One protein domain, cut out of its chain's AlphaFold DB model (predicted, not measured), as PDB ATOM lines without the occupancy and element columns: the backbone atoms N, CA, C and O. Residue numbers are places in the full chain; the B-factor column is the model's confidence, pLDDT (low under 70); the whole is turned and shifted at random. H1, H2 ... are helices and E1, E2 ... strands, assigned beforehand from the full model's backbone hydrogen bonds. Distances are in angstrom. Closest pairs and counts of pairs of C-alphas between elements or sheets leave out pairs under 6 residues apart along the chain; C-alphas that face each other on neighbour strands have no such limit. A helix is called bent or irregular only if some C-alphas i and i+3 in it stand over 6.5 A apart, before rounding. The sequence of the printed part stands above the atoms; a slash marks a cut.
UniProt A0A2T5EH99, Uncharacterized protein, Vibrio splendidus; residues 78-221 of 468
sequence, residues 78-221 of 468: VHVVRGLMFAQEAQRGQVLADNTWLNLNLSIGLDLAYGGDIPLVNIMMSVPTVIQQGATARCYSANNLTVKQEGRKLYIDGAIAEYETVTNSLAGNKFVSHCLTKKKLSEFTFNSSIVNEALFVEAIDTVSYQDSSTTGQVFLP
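What this domain is: This is residues 78 to 221 of the 468 residues of an uncharacterized protein of Vibrio splendidus (UniProt A0A2T5EH99). One twisted sheet of seven strands curls round the single helix H1, and the long, bent strands E4, E5 and E6 make most of its wall. The hairpin of E5 and E6 reaches out to its tip at Ala 171, at one end of the longest axis. The printed part has 144 residues, with one named helix and seven named strands in the order H1, E1 to E7; the class is mostly strand. The sheet is branched at E4 and mixed, with E1 and E3 parallel and its other neighbour pairs antiparallel. The whole is compact, with a radius of gyration of the C-alphas of 15.4 A and spans of 48 by 38 by 29 A.

Where its parts are: E4, residues 136 to 150, is 29.3 A long and bends by 102 degrees at residue 143. E5, residues 153 to 170, is 42.2 A long; E6, residues 174 to 196, is 38.5 A long. E1 is residues 100 to 102, E2 118 to 122, E3 129 to 133 and E7 207 to 211, ending with C-alpha 211 at (50.523, 26.644, 49.641). H1, residues 78 to 90, is 18.7 A long and begins with C-alpha 78 at (34.086, 25.177, 45.665).

How they stand to each other: E3 to E7 form a meander, each strand the antiparallel neighbour of the one before. E2 and E3 lie on one side of E4, with N 121 and O 147 at 2.8 A and N 131 and O 138 at 2.8 A, within hydrogen-bond range. E5 lies on the other side, with N 143 and O 159 at 2.9 A. H1 is on the sheet; its closest C-alphas to E1 are those of Gly 83 and Leu 102, 5.7 A apart. Every O i to N i+4 pair in H1 is within hydrogen-bond range.

The domain as a whole: The two C-alphas farthest apart, those of Ala 171 and Ala 203, are 50.1 A apart. The printed part has no cut. The link from E1 to E2 is long, and residues 114 to 115 in it have pLDDT under 70.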
ATOM      1  N   VAL A  78      35.319  25.979  45.766       94.75
ATOM      2  CA  VAL A  78      34.086  25.177  45.665       94.75
ATOM      3  C   VAL A  78      33.229  25.608  44.469       94.75
ATOM      4  O   VAL A  78      32.670  24.753  43.780       94.75
ATOM      5  N   HIS A  79      33.193  26.904  44.130       92.50
ATOM      6  CA  HIS A  79      32.550  27.358  42.886       92.50
ATOM      7  C   HIS A  79      33.267  26.800  41.653       92.50
ATOM      8  O   HIS A  79      32.611  26.424  40.682       92.50
ATOM      9  N   VAL A  80      34.601  26.712  41.697       93.94
ATOM     10  CA  VAL A  80      35.410  26.135  40.614       93.94
ATOM     11  C   VAL A  80      35.101  24.649  40.455       93.94
ATOM     12  O   VAL A  80      34.741  24.230  39.360       93.94
ATOM     13  N   VAL A  81      35.151  23.873  41.543       95.62
ATOM     14  CA  VAL A  81      34.819  22.439  41.567       95.62
ATOM     15  C   VAL A  81      33.401  22.193  41.041       95.62
ATOM     16  O   VAL A  81      33.207  21.330  40.183       95.62
ATOM     17  N   ARG A  82      32.419  23.004  41.459       93.38
ATOM     18  CA  ARG A  82      31.050  22.925  40.933       93.38
ATOM     19  C   ARG A  82      30.983  23.229  39.434       93.38
ATOM     20  O   ARG A  82      30.317  22.505  38.700       93.38
ATOM     21  N   GLY A  83      31.659  24.275  38.962       92.38
ATOM     22  CA  GLY A  83      31.705  24.602  37.535       92.38
ATOM     23  C   GLY A  83      32.346  23.486  36.703       92.38
ATOM     24  O   GLY A  83      31.813  23.113  35.658       92.38
ATOM     25  N   LEU A  84      33.445  22.908  37.198       94.44
ATOM     26  CA  LEU A  84      34.129  21.780  36.566       94.44
ATOM     27  C   LEU A  84      33.235  20.532  36.502       94.44
ATOM     28  O   LEU A  84      33.258  19.857  35.480       94.44
ATOM     29  N   MET A  85      32.406  20.257  37.518       93.94
ATOM     30  CA  MET A  85      31.425  19.160  37.492       93.94
ATOM     31  C   MET A  85      30.453  19.289  36.305       93.94
ATOM     32  O   MET A  85      30.293  18.327  35.556       93.94
ATOM     33  N   PHE A  86      29.862  20.469  36.073       91.56
ATOM     34  CA  PHE A  86      28.990  20.695  34.906       91.56
ATOM     35  C   PHE A  86      29.745  20.594  33.577       91.56
ATOM     36  O   PHE A  86      29.251  19.984  32.630       91.56
ATOM     37  N   ALA A  87      30.950  21.168  33.495       92.19
ATOM     38  CA  ALA A  87      31.770  21.063  32.290       92.19
ATOM     39  C   ALA A  87      32.130  19.599  31.978       92.19
ATOM     40  O   ALA A  87      32.101  19.183  30.824       92.19
ATOM     41  N   GLN A  88      32.435  18.808  33.006       93.50
ATOM     42  CA  GLN A  88      32.851  17.417  32.882       93.50
ATOM     43  C   GLN A  88      31.691  16.469  32.544       93.50
ATOM     44  O   GLN A  88      31.900  15.521  31.779       93.50
ATOM     45  N   GLU A  89      30.486  16.733  33.059       89.94
ATOM     46  CA  GLU A  89      29.248  16.052  32.649       89.94
ATOM     47  C   GLU A  89      29.019  16.243  31.142       89.94
ATOM     48  O   GLU A  89      28.924  15.261  30.401       89.94
ATOM     49  N   ALA A  90      29.098  17.491  30.663       88.12
ATOM     50  CA  ALA A  90      28.921  17.818  29.249       88.12
ATOM     51  C   ALA A  90      29.963  17.143  28.329       88.12
ATOM     52  O   ALA A  90      29.654  16.828  27.179       88.12
ATOM     53  N   GLN A  91      31.177  16.873  28.832       85.94
ATOM     54  CA  GLN A  91      32.231  16.130  28.118       85.94
ATOM     55  C   GLN A  91      32.081  14.595  28.181       85.94
ATOM     56  O   GLN A  91      32.893  13.882  27.591       85.94
ATOM     57  N   ARG A  92      31.066  14.056  28.875       81.25
ATOM     58  CA  ARG A  92      30.715  12.617  28.911       81.25
ATOM     59  C   ARG A  92      31.899  11.675  29.190       81.25
ATOM     60  O   ARG A  92      32.044  10.635  28.549       81.25
ATOM     61  N   GLY A  93      32.748  12.045  30.149       74.06
ATOM     62  CA  GLY A  93      33.918  11.251  30.554       74.06
ATOM     63  C   GLY A  93      35.157  11.404  29.663       74.06
ATOM     64  O   GLY A  93      36.065  10.579  29.743       74.06
ATOM     65  N   GLN A  94      35.221  12.435  28.813       88.12
ATOM     66  CA  GLN A  94      36.476  12.871  28.191       88.12
ATOM     67  C   GLN A  94      37.245  13.841  29.103       88.12
ATOM     68  O   GLN A  94      36.664  14.483  29.977       88.12
ATOM     69  N   VAL A  95      38.559  13.957  28.885       92.00
ATOM     70  CA  VAL A  95      39.429  14.931  29.569       92.00
ATOM     71  C   VAL A  95      38.933  16.355  29.306       92.00
ATOM     72  O   VAL A  95      38.606  16.691  28.166       92.00
ATOM     73  N   LEU A  96      38.909  17.205  30.338       93.00
ATOM     74  CA  LEU A  96      38.554  18.615  30.176       93.00
ATOM     75  C   LEU A  96      39.568  19.325  29.272       93.00
ATOM     76  O   LEU A  96      40.772  19.320  29.530       93.00
ATOM     77  N   ALA A  97      39.064  19.943  28.205       91.12
ATOM     78  CA  ALA A  97      39.886  20.626  27.217       91.12
ATOM     79  C   ALA A  97      40.495  21.927  27.766       91.12
ATOM     80  O   ALA A  97      39.903  22.614  28.606       91.12
ATOM     81  N   ASP A  98      41.654  22.302  27.231       90.94
ATOM     82  CA  ASP A  98      42.278  23.587  27.527       90.94
ATOM     83  C   ASP A  98      41.392  24.757  27.074       90.94
ATOM     84  O   ASP A  98      40.792  24.727  25.999       90.94
ATOM     85  N   ASN A  99      41.323  25.801  27.899       90.31
ATOM     86  CA  ASN A  99      40.409  26.942  27.782       90.31
ATOM     87  C   ASN A  99      38.916  26.606  27.976       90.31
ATOM     88  O   ASN A  99      38.055  27.358  27.515       90.31
ATOM     89  N   THR A 100      38.593  25.527  28.703       93.19
ATOM     90  CA  THR A 100      37.214  25.244  29.153       93.19
ATOM     91  C   THR A 100      36.627  26.454  29.891       93.19
ATOM     92  O   THR A 100      37.255  27.002  30.799       93.19
ATOM     93  N   TRP A 101      35.419  26.872  29.505       91.00
ATOM     94  CA  TRP A 101      34.762  28.072  30.027       91.00
ATOM     95  C   TRP A 101      33.825  27.767  31.198       91.00
ATOM     96  O   TRP A 101      32.878  26.993  31.058       91.00
ATOM     97  N   LEU A 102      34.042  28.444  32.326       90.31
ATOM     98  CA  LEU A 102      33.180  28.424  33.504       90.31
ATOM     99  C   LEU A 102      32.604  29.822  33.758       90.31
ATOM    100  O   LEU A 102      33.338  30.796  33.941       90.31
ATOM    101  N   ASN A 103      31.278  29.917  33.833       83.88
ATOM    102  CA  ASN A 103      30.604  31.128  34.294       83.88
ATOM    103  C   ASN A 103      30.415  31.054  35.816       83.88
ATOM    104  O   ASN A 103      29.456  30.452  36.296       83.88
ATOM    105  N   LEU A 104      31.362  31.615  36.570       84.25
ATOM    106  CA  LEU A 104      31.357  31.591  38.033       84.25
ATOM    107  C   LEU A 104      30.999  32.967  38.591       84.25
ATOM    108  O   LEU A 104      31.634  33.963  38.251       84.25
ATOM    109  N   ASN A 105      30.032  33.007  39.507       80.81
ATOM    110  CA  ASN A 105      29.801  34.163  40.364       80.81
ATOM    111  C   ASN A 105      30.244  33.822  41.793       80.81
ATOM    112  O   ASN A 105      29.587  33.032  42.464       80.81
ATOM    113  N   LEU A 106      31.354  34.419  42.235       78.94
ATOM    114  CA  LEU A 106      31.958  34.207  43.559       78.94
ATOM    115  C   LEU A 106      31.363  35.120  44.653       78.94
ATOM    116  O   LEU A 106      31.795  35.055  45.796       78.94
ATOM    117  N   SER A 107      30.408  35.995  44.308       75.31
ATOM    118  CA  SER A 107      29.780  36.963  45.234       75.31
ATOM    119  C   SER A 107      28.515  36.445  45.931       75.31
ATOM    120  O   SER A 107      27.909  37.141  46.744       75.31
ATOM    121  N   ILE A 108      28.106  35.217  45.614       75.75
ATOM    122  CA  ILE A 108      26.883  34.578  46.105       75.75
ATOM    123  C   ILE A 108      27.199  33.180  46.640       75.75
ATOM    124  O   ILE A 108      28.281  32.657  46.392       75.75
ATOM    125  N   GLY A 109      26.252  32.564  47.351       78.50
ATOM    126  CA  GLY A 109      26.322  31.136  47.675       78.50
ATOM    127  C   GLY A 109      26.257  30.241  46.429       78.50
ATOM    128  O   GLY A 109      26.200  30.708  45.288       78.50
ATOM    129  N   LEU A 110      26.221  28.927  46.629       80.94
ATOM    130  CA  LEU A 110      26.045  27.984  45.528       80.94
ATOM    131  C   LEU A 110      24.556  27.833  45.212       80.94
ATOM    132  O   LEU A 110      23.800  27.311  46.027       80.94
ATOM    133  N   ASP A 111      24.140  28.200  43.998       78.12
ATOM    134  CA  ASP A 111      22.813  27.844  43.481       78.12
ATOM    135  C   ASP A 111      22.746  26.340  43.166       78.12
ATOM    136  O   ASP A 111      22.861  25.922  42.012       78.12
ATOM    137  N   LEU A 112      22.592  25.525  44.212       80.25
ATOM    138  CA  LEU A 112      22.413  24.071  44.125       80.25
ATOM    139  C   LEU A 112      20.971  23.667  43.775       80.25
ATOM    140  O   LEU A 112      20.696  22.482  43.632       80.25
ATOM    141  N   ALA A 113      20.048  24.623  43.616       74.44
ATOM    142  CA  ALA A 113      18.721  24.341  43.068       74.44
ATOM    143  C   ALA A 113      18.778  24.184  41.538       74.44
ATOM    144  O   ALA A 113      18.039  23.381  40.963       74.44
ATOM    145  N   TYR A 114      19.678  24.914  40.873       68.69
ATOM    146  CA  TYR A 114      19.908  24.784  39.438       68.69
ATOM    147  C   TYR A 114      20.612  23.464  39.072       68.69
ATOM    148  O   TYR A 114      21.667  23.124  39.613       68.69
ATOM    149  N   GLY A 115      20.042  22.745  38.100       64.31
ATOM    150  CA  GLY A 115      20.591  21.510  37.525       64.31
ATOM    151  C   GLY A 115      20.028  20.200  38.092       64.31
ATOM    152  O   GLY A 115      20.143  19.181  37.423       64.31
ATOM    153  N   GLY A 116      19.368  20.222  39.257       81.50
ATOM    154  CA  GLY A 116      18.873  19.005  39.920       81.50
ATOM    155  C   GLY A 116      19.995  18.119  40.477       81.50
ATOM    156  O   GLY A 116      21.115  18.585  40.680       81.50
ATOM    157  N   ASP A 117      19.699  16.846  40.736       89.69
ATOM    158  CA  ASP A 117      20.712  15.886  41.187       89.69
ATOM    159  C   ASP A 117      21.638  15.499  40.024       89.69
ATOM    160  O   ASP A 117      21.181  15.152  38.933       89.69
ATOM    161  N   ILE A 118      22.948  15.527  40.269       90.75
ATOM    162  CA  ILE A 118      23.991  15.177  39.302       90.75
ATOM    163  C   ILE A 118      24.738  13.961  39.860       90.75
ATOM    164  O   ILE A 118      25.209  14.019  41.002       90.75
ATOM    165  N   PRO A 119      24.846  12.853  39.097       92.44
ATOM    166  CA  PRO A 119      25.534  11.643  39.547       92.44
ATOM    167  C   PRO A 119      27.017  11.912  39.832       92.44
ATOM    168  O   PRO A 119      27.538  12.982  39.536       92.44
ATOM    169  N   LEU A 120      27.719  10.931  40.405       95.44
ATOM    170  CA  LEU A 120      29.148  11.072  40.682       95.44
ATOM    171  C   LEU A 120      29.943  11.283  39.379       95.44
ATOM    172  O   LEU A 120      29.981  10.408  38.513       95.44
ATOM    173  N   VAL A 121      30.599  12.435  39.273       95.06
ATOM    174  CA  VAL A 121      31.453  12.852  38.158       95.06
ATOM    175  C   VAL A 121      32.913  12.850  38.615       95.06
ATOM    176  O   VAL A 121      33.228  13.363  39.684       95.06
ATOM    177  N   ASN A 122      33.819  12.308  37.796       95.94
ATOM    178  CA  ASN A 122      35.269  12.378  38.003       95.94
ATOM    179  C   ASN A 122      35.861  13.499  37.135       95.94
ATOM    180  O   ASN A 122      35.710  13.455  35.916       95.94
ATOM    181  N   ILE A 123      36.518  14.488  37.747       96.31
ATOM    182  CA  ILE A 123      37.088  15.659  37.067       96.31
ATOM    183  C   ILE A 123      38.440  15.292  36.442       96.31
ATOM    184  O   ILE A 123      39.486  15.276  37.093       96.31
ATOM    185  N   MET A 124      38.425  15.010  35.142       94.62
ATOM    186  CA  MET A 124      39.577  14.531  34.383       94.62
ATOM    187  C   MET A 124      40.465  15.695  33.930       94.62
ATOM    188  O   MET A 124      40.353  16.192  32.809       94.62
ATOM    189  N   MET A 125      41.367  16.115  34.821       94.81
ATOM    190  CA  MET A 125      42.294  17.238  34.618       94.81
ATOM    191  C   MET A 125      43.661  16.952  35.275       94.81
ATOM    192  O   MET A 125      44.149  17.713  36.102       94.81
ATOM    193  N   SER A 126      44.280  15.811  34.953       91.38
ATOM    194  CA  SER A 126      45.495  15.312  35.631       91.38
ATOM    195  C   SER A 126      46.778  16.118  35.374       91.38
ATOM    196  O   SER A 126      47.795  15.893  36.031       91.38
ATOM    197  N   VAL A 127      46.745  17.065  34.436       93.81
ATOM    198  CA  VAL A 127      47.808  18.042  34.168       93.81
ATOM    199  C   VAL A 127      47.252  19.460  34.334       93.81
ATOM    200  O   VAL A 127      46.039  19.630  34.230       93.81
ATOM    201  N   PRO A 128      48.091  20.484  34.585       96.50
ATOM    202  CA  PRO A 128      47.620  21.862  34.678       96.50
ATOM    203  C   PRO A 128      47.002  22.348  33.359       96.50
ATOM    204  O   PRO A 128      47.710  22.499  32.362       96.50
ATOM    205  N   THR A 129      45.697  22.611  33.388       96.19
ATOM    206  CA  THR A 129      44.858  23.027  32.256       96.19
ATOM    207  C   THR A 129      44.327  24.441  32.495       96.19
ATOM    208  O   THR A 129      43.959  24.791  33.621       96.19
ATOM    209  N   VAL A 130      44.271  25.268  31.446       96.25
ATOM    210  CA  VAL A 130      43.694  26.617  31.501       96.25
ATOM    211  C   VAL A 130      42.171  26.516  31.561       96.25
ATOM    212  O   VAL A 130      41.529  25.962  30.671       96.25
ATOM    213  N   ILE A 131      41.584  27.128  32.580       95.06
ATOM    214  CA  ILE A 131      40.146  27.272  32.773       95.06
ATOM    215  C   ILE A 131      39.800  28.761  32.699       95.06
ATOM    216  O   ILE A 131      40.348  29.588  33.432       95.06
ATOM    217  N   GLN A 132      38.885  29.114  31.800       91.50
ATOM    218  CA  GLN A 132      38.426  30.485  31.598       91.50
ATOM    219  C   GLN A 132      37.284  30.777  32.579       91.50
ATOM    220  O   GLN A 132      36.184  30.250  32.436       91.50
ATOM    221  N   GLN A 133      37.549  31.591  33.600       88.31
ATOM    222  CA  GLN A 133      36.592  32.002  34.630       88.31
ATOM    223  C   GLN A 133      36.120  33.424  34.320       88.31
ATOM    224  O   GLN A 133      36.682  34.412  34.800       88.31
ATOM    225  N   GLY A 134      35.123  33.536  33.438       82.31
ATOM    226  CA  GLY A 134      34.705  34.826  32.890       82.31
ATOM    227  C   GLY A 134      35.866  35.550  32.194       82.31
ATOM    228  O   GLY A 134      36.505  35.008  31.302       82.31
ATOM    229  N   ALA A 135      36.162  36.783  32.611       80.62
ATOM    230  CA  ALA A 135      37.252  37.579  32.036       80.62
ATOM    231  C   ALA A 135      38.669  37.155  32.486       80.62
ATOM    232  O   ALA A 135      39.648  37.723  32.001       80.62
ATOM    233  N   THR A 136      38.799  36.202  33.416       86.88
ATOM    234  CA  THR A 136      40.091  35.767  33.972       86.88
ATOM    235  C   THR A 136      40.384  34.306  33.656       86.88
ATOM    236  O   THR A 136      39.606  33.427  34.013       86.88
ATOM    237  N   ALA A 137      41.537  34.030  33.051       90.88
ATOM    238  CA  ALA A 137      42.057  32.674  32.914       90.88
ATOM    239  C   ALA A 137      42.791  32.252  34.194       90.88
ATOM    240  O   ALA A 137      43.550  33.046  34.756       90.88
ATOM    241  N   ARG A 138      42.600  31.006  34.634       93.75
ATOM    242  CA  ARG A 138      43.341  30.390  35.746       93.75
ATOM    243  C   ARG A 138      43.682  28.938  35.433       93.75
ATOM    244  O   ARG A 138      42.942  28.274  34.715       93.75
ATOM    245  N   CYS A 139      44.782  28.444  35.979       95.94
ATOM    246  CA  CYS A 139      45.297  27.110  35.708       95.94
ATOM    247  C   CYS A 139      45.071  26.166  36.877       95.94
ATOM    248  O   CYS A 139      45.467  26.477  37.999       95.94
ATOM    249  N   TYR A 140      44.508  24.992  36.593       96.88
ATOM    250  CA  TYR A 140      44.224  23.983  37.609       96.88
ATOM    251  C   TYR A 140      44.644  22.587  37.167       96.88
ATOM    252  O   TYR A 140      44.584  22.269  35.983       96.88
ATOM    253  N   SER A 141      45.001  21.735  38.125       97.06
ATOM    254  CA  SER A 141      44.983  20.279  37.950       97.06
ATOM    255  C   SER A 141      44.109  19.629  39.021       97.06
ATOM    256  O   SER A 141      43.839  20.221  40.066       97.06
ATOM    257  N   ALA A 142      43.643  18.416  38.746       97.19
ATOM    258  CA  ALA A 142      42.830  17.604  39.634       97.19
ATOM    259  C   ALA A 142      43.456  16.212  39.795       97.19
ATOM    260  O   ALA A 142      43.911  15.606  38.822       97.19
ATOM    261  N   ASN A 143      43.453  15.697  41.023       96.50
ATOM    262  CA  ASN A 143      43.958  14.372  41.368       96.50
ATOM    263  C   ASN A 143      42.861  13.593  42.101       96.50
ATOM    264  O   ASN A 143      42.510  13.933  43.230       96.50
ATOM    265  N   ASN A 144      42.308  12.576  41.433       95.56
ATOM    266  CA  ASN A 144      41.167  11.775  41.896       95.56
ATOM    267  C   ASN A 144      39.956  12.605  42.369       95.56
ATOM    268  O   ASN A 144      39.182  12.138  43.198       95.56
ATOM    269  N   LEU A 145      39.791  13.830  41.856       97.94
ATOM    270  CA  LEU A 145      38.710  14.724  42.259       97.94
ATOM    271  C   LEU A 145      37.371  14.206  41.730       97.94
ATOM    272  O   LEU A 145      37.119  14.234  40.523       97.94
ATOM    273  N   THR A 146      36.494  13.794  42.635       97.69
ATOM    274  CA  THR A 146      35.126  13.390  42.319       97.69
ATOM    275  C   THR A 146      34.114  14.319  42.980       97.69
ATOM    276  O   THR A 146      34.354  14.865  44.057       97.69
ATOM    277  N   VAL A 147      32.995  14.544  42.290       96.88
ATOM    278  CA  VAL A 147      31.940  15.476  42.705       96.88
ATOM    279  C   VAL A 147      30.570  14.872  42.408       96.88
ATOM    280  O   VAL A 147      30.353  14.348  41.318       96.88
ATOM    281  N   LYS A 148      29.631  14.973  43.348       95.56
ATOM    282  CA  LYS A 148      28.204  14.643  43.167       95.56
ATOM    283  C   LYS A 148      27.356  15.810  43.680       95.56
ATOM    284  O   LYS A 148      27.678  16.360  44.733       95.56
ATOM    285  N   GLN A 149      26.268  16.157  42.991       94.38
ATOM    286  CA  GLN A 149      25.238  17.072  43.512       94.38
ATOM    287  C   GLN A 149      24.005  16.239  43.883       94.38
ATOM    288  O   GLN A 149      23.492  15.505  43.046       94.38
ATOM    289  N   GLU A 150      23.542  16.316  45.128       93.44
ATOM    290  CA  GLU A 150      22.335  15.608  45.579       93.44
ATOM    291  C   GLU A 150      21.565  16.478  46.573       93.44
ATOM    292  O   GLU A 150      22.103  16.954  47.580       93.44
ATOM    293  N   GLY A 151      20.304  16.750  46.241       89.31
ATOM    294  CA  GLY A 151      19.529  17.818  46.845       89.31
ATOM    295  C   GLY A 151      20.289  19.144  46.765       89.31
ATOM    296  O   GLY A 151      20.699  19.594  45.700       89.31
ATOM    297  N   ARG A 152      20.498  19.772  47.923       89.75
ATOM    298  CA  ARG A 152      21.221  21.048  48.048       89.75
ATOM    299  C   ARG A 152      22.580  20.884  48.718       89.75
ATOM    300  O   ARG A 152      22.964  21.685  49.575       89.75
ATOM    301  N   LYS A 153      23.283  19.816  48.341       93.19
ATOM    302  CA  LYS A 153      24.627  19.492  48.812       93.19
ATOM    303  C   LYS A 153      25.517  19.062  47.650       93.19
ATOM    304  O   LYS A 153      25.075  18.358  46.741       93.19
ATOM    305  N   LEU A 154      26.775  19.480  47.708       95.56
ATOM    306  CA  LEU A 154      27.877  18.922  46.938       95.56
ATOM    307  C   LEU A 154      28.653  17.958  47.828       95.56
ATOM    308  O   LEU A 154      29.040  18.311  48.940       95.56
ATOM    309  N   TYR A 155      28.908  16.768  47.308       97.38
ATOM    310  CA  TYR A 155      29.795  15.775  47.898       97.38
ATOM    311  C   TYR A 155      31.083  15.814  47.080       97.38
ATOM    312  O   TYR A 155      31.019  15.648  45.860       97.38
ATOM    313  N   ILE A 156      32.212  16.103  47.723       98.31
ATOM    314  CA  ILE A 156      33.504  16.368  47.080       98.31
ATOM    315  C   ILE A 156      34.568  15.493  47.747       98.31
ATOM    316  O   ILE A 156      34.696  15.497  48.970       98.31
ATOM    317  N   ASP A 157      35.342  14.770  46.947       98.50
ATOM    318  CA  ASP A 157      36.445  13.923  47.414       98.50
ATOM    319  C   ASP A 157      37.630  14.010  46.443       98.50
ATOM    320  O   ASP A 157      37.422  14.197  45.245       98.50
ATOM    321  N   GLY A 158      38.863  13.899  46.938       98.12
ATOM    322  CA  GLY A 158      40.088  14.072  46.148       98.12
ATOM    323  C   GLY A 158      40.646  15.500  46.186       98.12
ATOM    324  O   GLY A 158      40.292  16.299  47.052       98.12
ATOM    325  N   ALA A 159      41.568  15.836  45.276       97.50
ATOM    326  CA  ALA A 159      42.336  17.083  45.351       97.50
ATOM    327  C   ALA A 159      42.299  17.937  44.074       97.50
ATOM    328  O   ALA A 159      42.226  17.421  42.956       97.50
ATOM    329  N   ILE A 160      42.412  19.256  44.251       97.56
ATOM    330  CA  ILE A 160      42.532  20.263  43.188       97.56
ATOM    331  C   ILE A 160      43.649  21.255  43.523       97.56
ATOM    332  O   ILE A 160      43.721  21.770  44.637       97.56
ATOM    333  N   ALA A 161      44.517  21.536  42.555       96.06
ATOM    334  CA  ALA A 161      45.658  22.434  42.704       96.06
ATOM    335  C   ALA A 161      45.576  23.608  41.723       96.06
ATOM    336  O   ALA A 161      45.244  23.406  40.556       96.06
ATOM    337  N   GLU A 162      45.906  24.818  42.179       95.56
ATOM    338  CA  GLU A 162      46.016  26.027  41.352       95.56
ATOM    339  C   GLU A 162      47.484  26.279  40.965       95.56
ATOM    340  O   GLU A 162      48.398  26.066  41.764       95.56
ATOM    341  N   TYR A 163      47.726  26.747  39.739       95.50
ATOM    342  CA  TYR A 163      49.060  27.019  39.187       95.50
ATOM    343  C   TYR A 163      49.164  28.443  38.636       95.50
ATOM    344  O   TYR A 163      48.179  29.026  38.175       95.50
ATOM    345  N   GLU A 164      50.382  28.996  38.623       94.69
ATOM    346  CA  GLU A 164      50.615  30.327  38.056       94.69
ATOM    347  C   GLU A 164      50.228  30.349  36.570       94.69
ATOM    348  O   GLU A 164      50.697  29.539  35.763       94.69
ATOM    349  N   THR A 165      49.344  31.284  36.227       94.38
ATOM    350  CA  THR A 165      48.809  31.466  34.876       94.38
ATOM    351  C   THR A 165      49.472  32.676  34.243       94.38
ATOM    352  O   THR A 165      49.436  33.767  34.810       94.38
ATOM    353  N   VAL A 166      50.073  32.498  33.066       93.75
ATOM    354  CA  VAL A 166      50.727  33.586  32.333       93.75
ATOM    355  C   VAL A 166      49.914  33.925  31.092       93.75
ATOM    356  O   VAL A 166      49.776  33.109  30.177       93.75
ATOM    357  N   THR A 167      49.412  35.157  31.055       89.88
ATOM    358  CA  THR A 167      48.632  35.704  29.942       89.88
ATOM    359  C   THR A 167      49.500  36.623  29.094       89.88
ATOM    360  O   THR A 167      49.869  37.717  29.516       89.88
ATOM    361  N   ASN A 168      49.797  36.195  27.869       87.50
ATOM    362  CA  ASN A 168      50.567  36.969  26.903       87.50
ATOM    363  C   ASN A 168      49.632  37.764  25.983       87.50
ATOM    364  O   ASN A 168      48.677  37.214  25.431       87.50
ATOM    365  N   SER A 169      49.940  39.048  25.781       84.69
ATOM    366  CA  SER A 169      49.308  39.870  24.746       84.69
ATOM    367  C   SER A 169      49.971  39.605  23.393       84.69
ATOM    368  O   SER A 169      51.190  39.713  23.255       84.69
ATOM    369  N   LEU A 170      49.163  39.255  22.397       83.38
ATOM    370  CA  LEU A 170      49.549  39.079  21.002       83.38
ATOM    371  C   LEU A 170      49.031  40.250  20.154       83.38
ATOM    372  O   LEU A 170      48.167  41.028  20.563       83.38
ATOM    373  N   ALA A 171      49.537  40.352  18.923       82.81
ATOM    374  CA  ALA A 171      49.096  41.364  17.968       82.81
ATOM    375  C   ALA A 171      47.564  41.343  17.761       82.81
ATOM    376  O   ALA A 171      46.949  40.282  17.627       82.81
ATOM    377  N   GLY A 172      46.956  42.533  17.704       77.88
ATOM    378  CA  GLY A 172      45.511  42.694  17.508       77.88
ATOM    379  C   GLY A 172      44.661  42.457  18.762       77.88
ATOM    380  O   GLY A 172      43.550  41.949  18.636       77.88
ATOM    381  N   ASN A 173      45.167  42.808  19.952       77.06
ATOM    382  CA  ASN A 173      44.474  42.692  21.248       77.06
ATOM    383  C   ASN A 173      44.005  41.264  21.591       77.06
ATOM    384  O   ASN A 173      43.011  41.077  22.294       77.06
ATOM    385  N   LYS A 174      44.710  40.246  21.089       78.62
ATOM    386  CA  LYS A 174      44.453  38.844  21.431       78.62
ATOM    387  C   LYS A 174      45.261  38.468  22.664       78.62
ATOM    388  O   LYS A 174      46.450  38.751  22.719       78.62
ATOM    389  N   PHE A 175      44.639  37.776  23.608       83.00
ATOM    390  CA  PHE A 175      45.310  37.262  24.799       83.00
ATOM    391  C   PHE A 175      45.368  35.739  24.738       83.00
ATOM    392  O   PHE A 175      44.374  35.099  24.399       83.00
ATOM    393  N   VAL A 176      46.526  35.162  25.058       87.94
ATOM    394  CA  VAL A 176      46.710  33.709  25.173       87.94
ATOM    395  C   VAL A 176      47.273  33.405  26.550       87.94
ATOM    396  O   VAL A 176      48.305  33.951  26.938       87.94
ATOM    397  N   SER A 177      46.570  32.548  27.285       92.94
ATOM    398  CA  SER A 177      46.945  32.122  28.634       92.94
ATOM    399  C   SER A 177      47.557  30.727  28.591       92.94
ATOM    400  O   SER A 177      47.180  29.922  27.745       92.94
ATOM    401  N   HIS A 178      48.505  30.447  29.480       93.00
ATOM    402  CA  HIS A 178      49.109  29.123  29.633       93.00
ATOM    403  C   HIS A 178      49.580  28.894  31.074       93.00
ATOM    404  O   HIS A 178      49.781  29.846  31.835       93.00
ATOM    405  N   CYS A 179      49.764  27.626  31.438       96.00
ATOM    406  CA  CYS A 179      50.068  27.208  32.804       96.00
ATOM    407  C   CYS A 179      51.566  27.008  33.039       96.00
ATOM    408  O   CYS A 179      52.226  26.246  32.326       96.00
ATOM    409  N   LEU A 180      52.103  27.610  34.102       94.81
ATOM    410  CA  LEU A 180      53.449  27.304  34.583       94.81
ATOM    411  C   LEU A 180      53.413  26.041  35.450       94.81
ATOM    412  O   LEU A 180      53.353  26.098  36.675       94.81
ATOM    413  N   THR A 181      53.495  24.880  34.802       90.00
ATOM    414  CA  THR A 181      53.337  23.549  35.426       90.00
ATOM    415  C   THR A 181      54.270  23.256  36.609       90.00
ATOM    416  O   THR A 181      53.965  22.396  37.429       90.00
ATOM    417  N   LYS A 182      55.397  23.972  36.732       90.75
ATOM    418  CA  LYS A 182      56.347  23.859  37.858       90.75
ATOM    419  C   LYS A 182      56.054  24.797  39.037       90.75
ATOM    420  O   LYS A 182      56.749  24.717  40.044       90.75
ATOM    421  N   LYS A 183      55.067  25.688  38.920       94.00
ATOM    422  CA  LYS A 183      54.680  26.656  39.952       94.00
ATOM    423  C   LYS A 183      53.253  26.382  40.434       94.00
ATOM    424  O   LYS A 183      52.311  27.057  40.018       94.00
ATOM    425  N   LYS A 184      53.106  25.377  41.306       93.69
ATOM    426  CA  LYS A 184      51.882  25.192  42.101       93.69
ATOM    427  C   LYS A 184      51.771  26.372  43.072       93.69
ATOM    428  O   LYS A 184      52.727  26.646  43.794       93.69
ATOM    429  N   LEU A 185      50.644  27.076  43.042       93.31
ATOM    430  CA  LEU A 185      50.328  28.173  43.954       93.31
ATOM    431  C   LEU A 185      49.712  27.626  45.238       93.31
ATOM    432  O   LEU A 185      50.190  27.946  46.321       93.31
ATOM    433  N   SER A 186      48.698  26.772  45.106       93.88
ATOM    434  CA  SER A 186      47.980  26.166  46.225       93.88
ATOM    435  C   SER A 186      47.396  24.802  45.851       93.88
ATOM    436  O   SER A 186      47.334  24.431  44.676       93.88
ATOM    437  N   GLU A 187      46.979  24.044  46.858       94.94
ATOM    438  CA  GLU A 187      46.289  22.764  46.734       94.94
ATOM    439  C   GLU A 187      45.227  22.635  47.821       94.94
ATOM    440  O   GLU A 187      45.471  22.946  48.986       94.94
ATOM    441  N   PHE A 188      44.055  22.152  47.423       96.06
ATOM    442  CA  PHE A 188      42.944  21.819  48.298       96.06
ATOM    443  C   PHE A 188      42.720  20.315  48.232       96.06
ATOM    444  O   PHE A 188      42.587  19.763  47.138       96.06
ATOM    445  N   THR A 189      42.655  19.659  49.389       97.25
ATOM    446  CA  THR A 189      42.292  18.241  49.494       97.25
ATOM    447  C   THR A 189      40.974  18.119  50.242       97.25
ATOM    448  O   THR A 189      40.835  18.632  51.350       97.25
ATOM    449  N   PHE A 190      40.020  17.433  49.623       98.12
ATOM    450  CA  PHE A 190      38.718  17.084  50.172       98.12
ATOM    451  C   PHE A 190      38.722  15.591  50.508       98.12
ATOM    452  O   PHE A 190      39.133  14.772  49.687       98.12
ATOM    453  N   ASN A 191      38.275  15.242  51.709       97.38
ATOM    454  CA  ASN A 191      38.148  13.871  52.185       97.38
ATOM    455  C   ASN A 191      36.681  13.617  52.537       97.38
ATOM    456  O   ASN A 191      36.235  13.946  53.639       97.38
ATOM    457  N   SER A 192      35.927  13.087  51.570       95.69
ATOM    458  CA  SER A 192      34.477  12.857  51.656       95.69
ATOM    459  C   SER A 192      33.695  14.076  52.178       95.69
ATOM    460  O   SER A 192      32.755  13.952  52.966       95.69
ATOM    461  N   SER A 193      34.106  15.273  51.760       97.12
ATOM    462  CA  SER A 193      33.550  16.542  52.221       97.12
ATOM    463  C   SER A 193      32.141  16.762  51.692       97.12
ATOM    464  O   SER A 193      31.848  16.513  50.523       97.12
ATOM    465  N   ILE A 194      31.281  17.323  52.539       95.88
ATOM    466  CA  ILE A 194      29.922  17.721  52.174       95.88
ATOM    467  C   ILE A 194      29.822  19.237  52.330       95.88
ATOM    468  O   ILE A 194      30.094  19.755  53.412       95.88
ATOM    469  N   VAL A 195      29.445  19.937  51.258       94.00
ATOM    470  CA  VAL A 195      29.289  21.400  51.224       94.00
ATOM    471  C   VAL A 195      27.877  21.762  50.773       94.00
ATOM    472  O   VAL A 195      27.388  21.230  49.779       94.00
ATOM    473  N   ASN A 196      27.203  22.661  51.485       90.94
ATOM    474  CA  ASN A 196      25.817  23.044  51.185       90.94
ATOM    475  C   ASN A 196      25.690  24.321  50.324       90.94
ATOM    476  O   ASN A 196      26.682  24.948  49.955       90.94
ATOM    477  N   GLU A 197      24.452  24.731  50.016       87.31
ATOM    478  CA  GLU A 197      24.155  25.953  49.236       87.31
ATOM    479  C   GLU A 197      24.694  27.256  49.871       87.31
ATOM    480  O   GLU A 197      24.988  28.216  49.157       87.31
ATOM    481  N   ALA A 198      24.903  27.275  51.191       86.81
ATOM    482  CA  ALA A 198      25.484  28.387  51.947       86.81
ATOM    483  C   ALA A 198      27.027  28.338  52.039       86.81
ATOM    484  O   ALA A 198      27.620  29.154  52.746       86.81
ATOM    485  N   LEU A 199      27.674  27.399  51.332       91.44
ATOM    486  CA  LEU A 199      29.123  27.134  51.334       91.44
ATOM    487  C   LEU A 199      29.711  26.612  52.657       91.44
ATOM    488  O   LEU A 199      30.932  26.493  52.766       91.44
ATOM    489  N   PHE A 200      28.877  26.233  53.630       91.94
ATOM    490  CA  PHE A 200      29.375  25.581  54.839       91.94
ATOM    491  C   PHE A 200      29.778  24.137  54.544       91.94
ATOM    492  O   PHE A 200      29.010  23.384  53.934       91.94
ATOM    493  N   VAL A 201      30.948  23.744  55.042       92.56
ATOM    494  CA  VAL A 201      31.371  22.344  55.139       92.56
ATOM    495  C   VAL A 201      30.671  21.710  56.346       92.56
ATOM    496  O   VAL A 201      30.696  22.269  57.439       92.56
ATOM    497  N   GLU A 202      30.034  20.551  56.184       90.56
ATOM    498  CA  GLU A 202      29.215  19.955  57.260       90.56
ATOM    499  C   GLU A 202      30.025  19.233  58.354       90.56
ATOM    500  O   GLU A 202      29.468  18.883  59.393       90.56
ATOM    501  N   ALA A 203      31.326  19.016  58.141       89.12
ATOM    502  CA  ALA A 203      32.210  18.314  59.069       89.12
ATOM    503  C   ALA A 203      33.601  18.961  59.143       89.12
ATOM    504  O   ALA A 203      34.149  19.414  58.133       89.12
ATOM    505  N   ILE A 204      34.176  18.963  60.350       89.62
ATOM    506  CA  ILE A 204      35.540  19.440  60.619       89.62
ATOM    507  C   ILE A 204      36.579  18.536  59.944       89.62
ATOM    508  O   ILE A 204      36.301  17.369  59.676       89.62
ATOM    509  N   ASP A 205      37.765  19.078  59.672       90.19
ATOM    510  CA  ASP A 205      38.952  18.360  59.179       90.19
ATOM    511  C   ASP A 205      38.770  17.562  57.866       90.19
ATOM    512  O   ASP A 205      39.657  16.820  57.447       90.19
ATOM    513  N   THR A 206      37.648  17.743  57.158       94.12
ATOM    514  CA  THR A 206      37.416  17.112  55.846       94.12
ATOM    515  C   THR A 206      38.040  17.888  54.690       94.12
ATOM    516  O   THR A 206      38.263  17.303  53.637       94.12
ATOM    517  N   VAL A 207      38.337  19.182  54.864       95.25
ATOM    518  CA  VAL A 207      38.995  20.014  53.847       95.25
ATOM    519  C   VAL A 207      40.309  20.548  54.395       95.25
ATOM    520  O   VAL A 207      40.328  21.202  55.439       95.25
ATOM    521  N   SER A 208      41.400  20.308  53.673       94.50
ATOM    522  CA  SER A 208      42.713  20.877  53.968       94.50
ATOM    523  C   SER A 208      43.261  21.699  52.804       94.50
ATOM    524  O   SER A 208      42.890  21.514  51.643       94.50
ATOM    525  N   TYR A 209      44.141  22.635  53.147       93.75
ATOM    526  CA  TYR A 209      44.808  23.573  52.253       93.75
ATOM    527  C   TYR A 209      46.323  23.495  52.436       93.75
ATOM    528  O   TYR A 209      46.821  23.290  53.549       93.75
ATOM    529  N   GLN A 210      47.051  23.688  51.339       93.25
ATOM    530  CA  GLN A 210      48.498  23.851  51.332       93.25
ATOM    531  C   GLN A 210      48.916  24.850  50.247       93.25
ATOM    532  O   GLN A 210      48.484  24.747  49.101       93.25
ATOM    533  N   ASP A 211      49.820  25.767  50.579       90.25
ATOM    534  CA  ASP A 211      50.523  26.644  49.641       90.25
ATOM    535  C   ASP A 211      52.030  26.735  49.955       90.25
ATOM    536  O   ASP A 211      52.578  25.951  50.734       90.25
ATOM    537  N   SER A 212      52.727  27.675  49.312       82.81
ATOM    538  CA  SER A 212      54.163  27.916  49.508       82.81
ATOM    539  C   SER A 212      54.536  28.566  50.850       82.81
ATOM    540  O   SER A 212      55.721  28.611  51.181       82.81
ATOM    541  N   SER A 213      53.558  29.066  51.611       78.75
ATOM    542  CA  SER A 213      53.728  29.697  52.926       78.75
ATOM    543  C   SER A 213      53.385  28.755  54.088       78.75
ATOM    544  O   SER A 213      53.989  28.852  55.157       78.75
ATOM    545  N   THR A 214      52.465  27.807  53.881       77.81
ATOM    546  CA  THR A 214      52.064  26.821  54.893       77.81
ATOM    547  C   THR A 214      53.150  25.779  55.169       77.81
ATOM    548  O   THR A 214      53.613  25.071  54.271       77.81
ATOM    549  N   THR A 215      53.499  25.591  56.442       75.44
ATOM    550  CA  THR A 215      54.350  24.481  56.899       75.44
ATOM    551  C   THR A 215      53.524  23.213  57.135       75.44
ATOM    552  O   THR A 215      53.221  22.863  58.274       75.44
ATOM    553  N   GLY A 216      53.166  22.522  56.049       81.69
ATOM    554  CA  GLY A 216      52.339  21.307  56.070       81.69
ATOM    555  C   GLY A 216      50.913  21.547  55.570       81.69
ATOM    556  O   GLY A 216      50.639  22.569  54.952       81.69
ATOM    557  N   GLN A 217      50.015  20.588  55.811       82.06
ATOM    558  CA  GLN A 217      48.584  20.748  55.531       82.06
ATOM    559  C   GLN A 217      47.898  21.477  56.689       82.06
ATOM    560  O   GLN A 217      48.118  21.135  57.852       82.06
ATOM    561  N   VAL A 218      47.040  22.444  56.365       90.50
ATOM    562  CA  VAL A 218      46.209  23.171  57.333       90.50
ATOM    563  C   VAL A 218      44.746  22.824  57.078       90.50
ATOM    564  O   VAL A 218      44.279  22.939  55.947       90.50
ATOM    565  N   PHE A 219      44.017  22.386  58.104       92.12
ATOM    566  CA  PHE A 219      42.577  22.146  57.992       92.12
ATOM    567  C   PHE A 219      41.806  23.465  57.991       92.12
ATOM    568  O   PHE A 219      42.098  24.369  58.775       92.12
ATOM    569  N   LEU A 220      40.832  23.576  57.090       92.44
ATOM    570  CA  LEU A 220      40.040  24.788  56.919       92.44
ATOM    571  C   LEU A 220      38.853  24.812  57.894       92.44
ATOM    572  O   LEU A 220      38.218  23.771  58.107       92.44
ATOM    573  N   PRO A 221      38.493  25.981  58.456       92.25
ATOM    574  CA  PRO A 221      37.255  26.104  59.207       92.25
ATOM    575  C   PRO A 221      36.042  25.835  58.305       92.25
ATOM    576  O   PRO A 221      36.047  26.105  57.103       92.25
TER     577      PRO A 221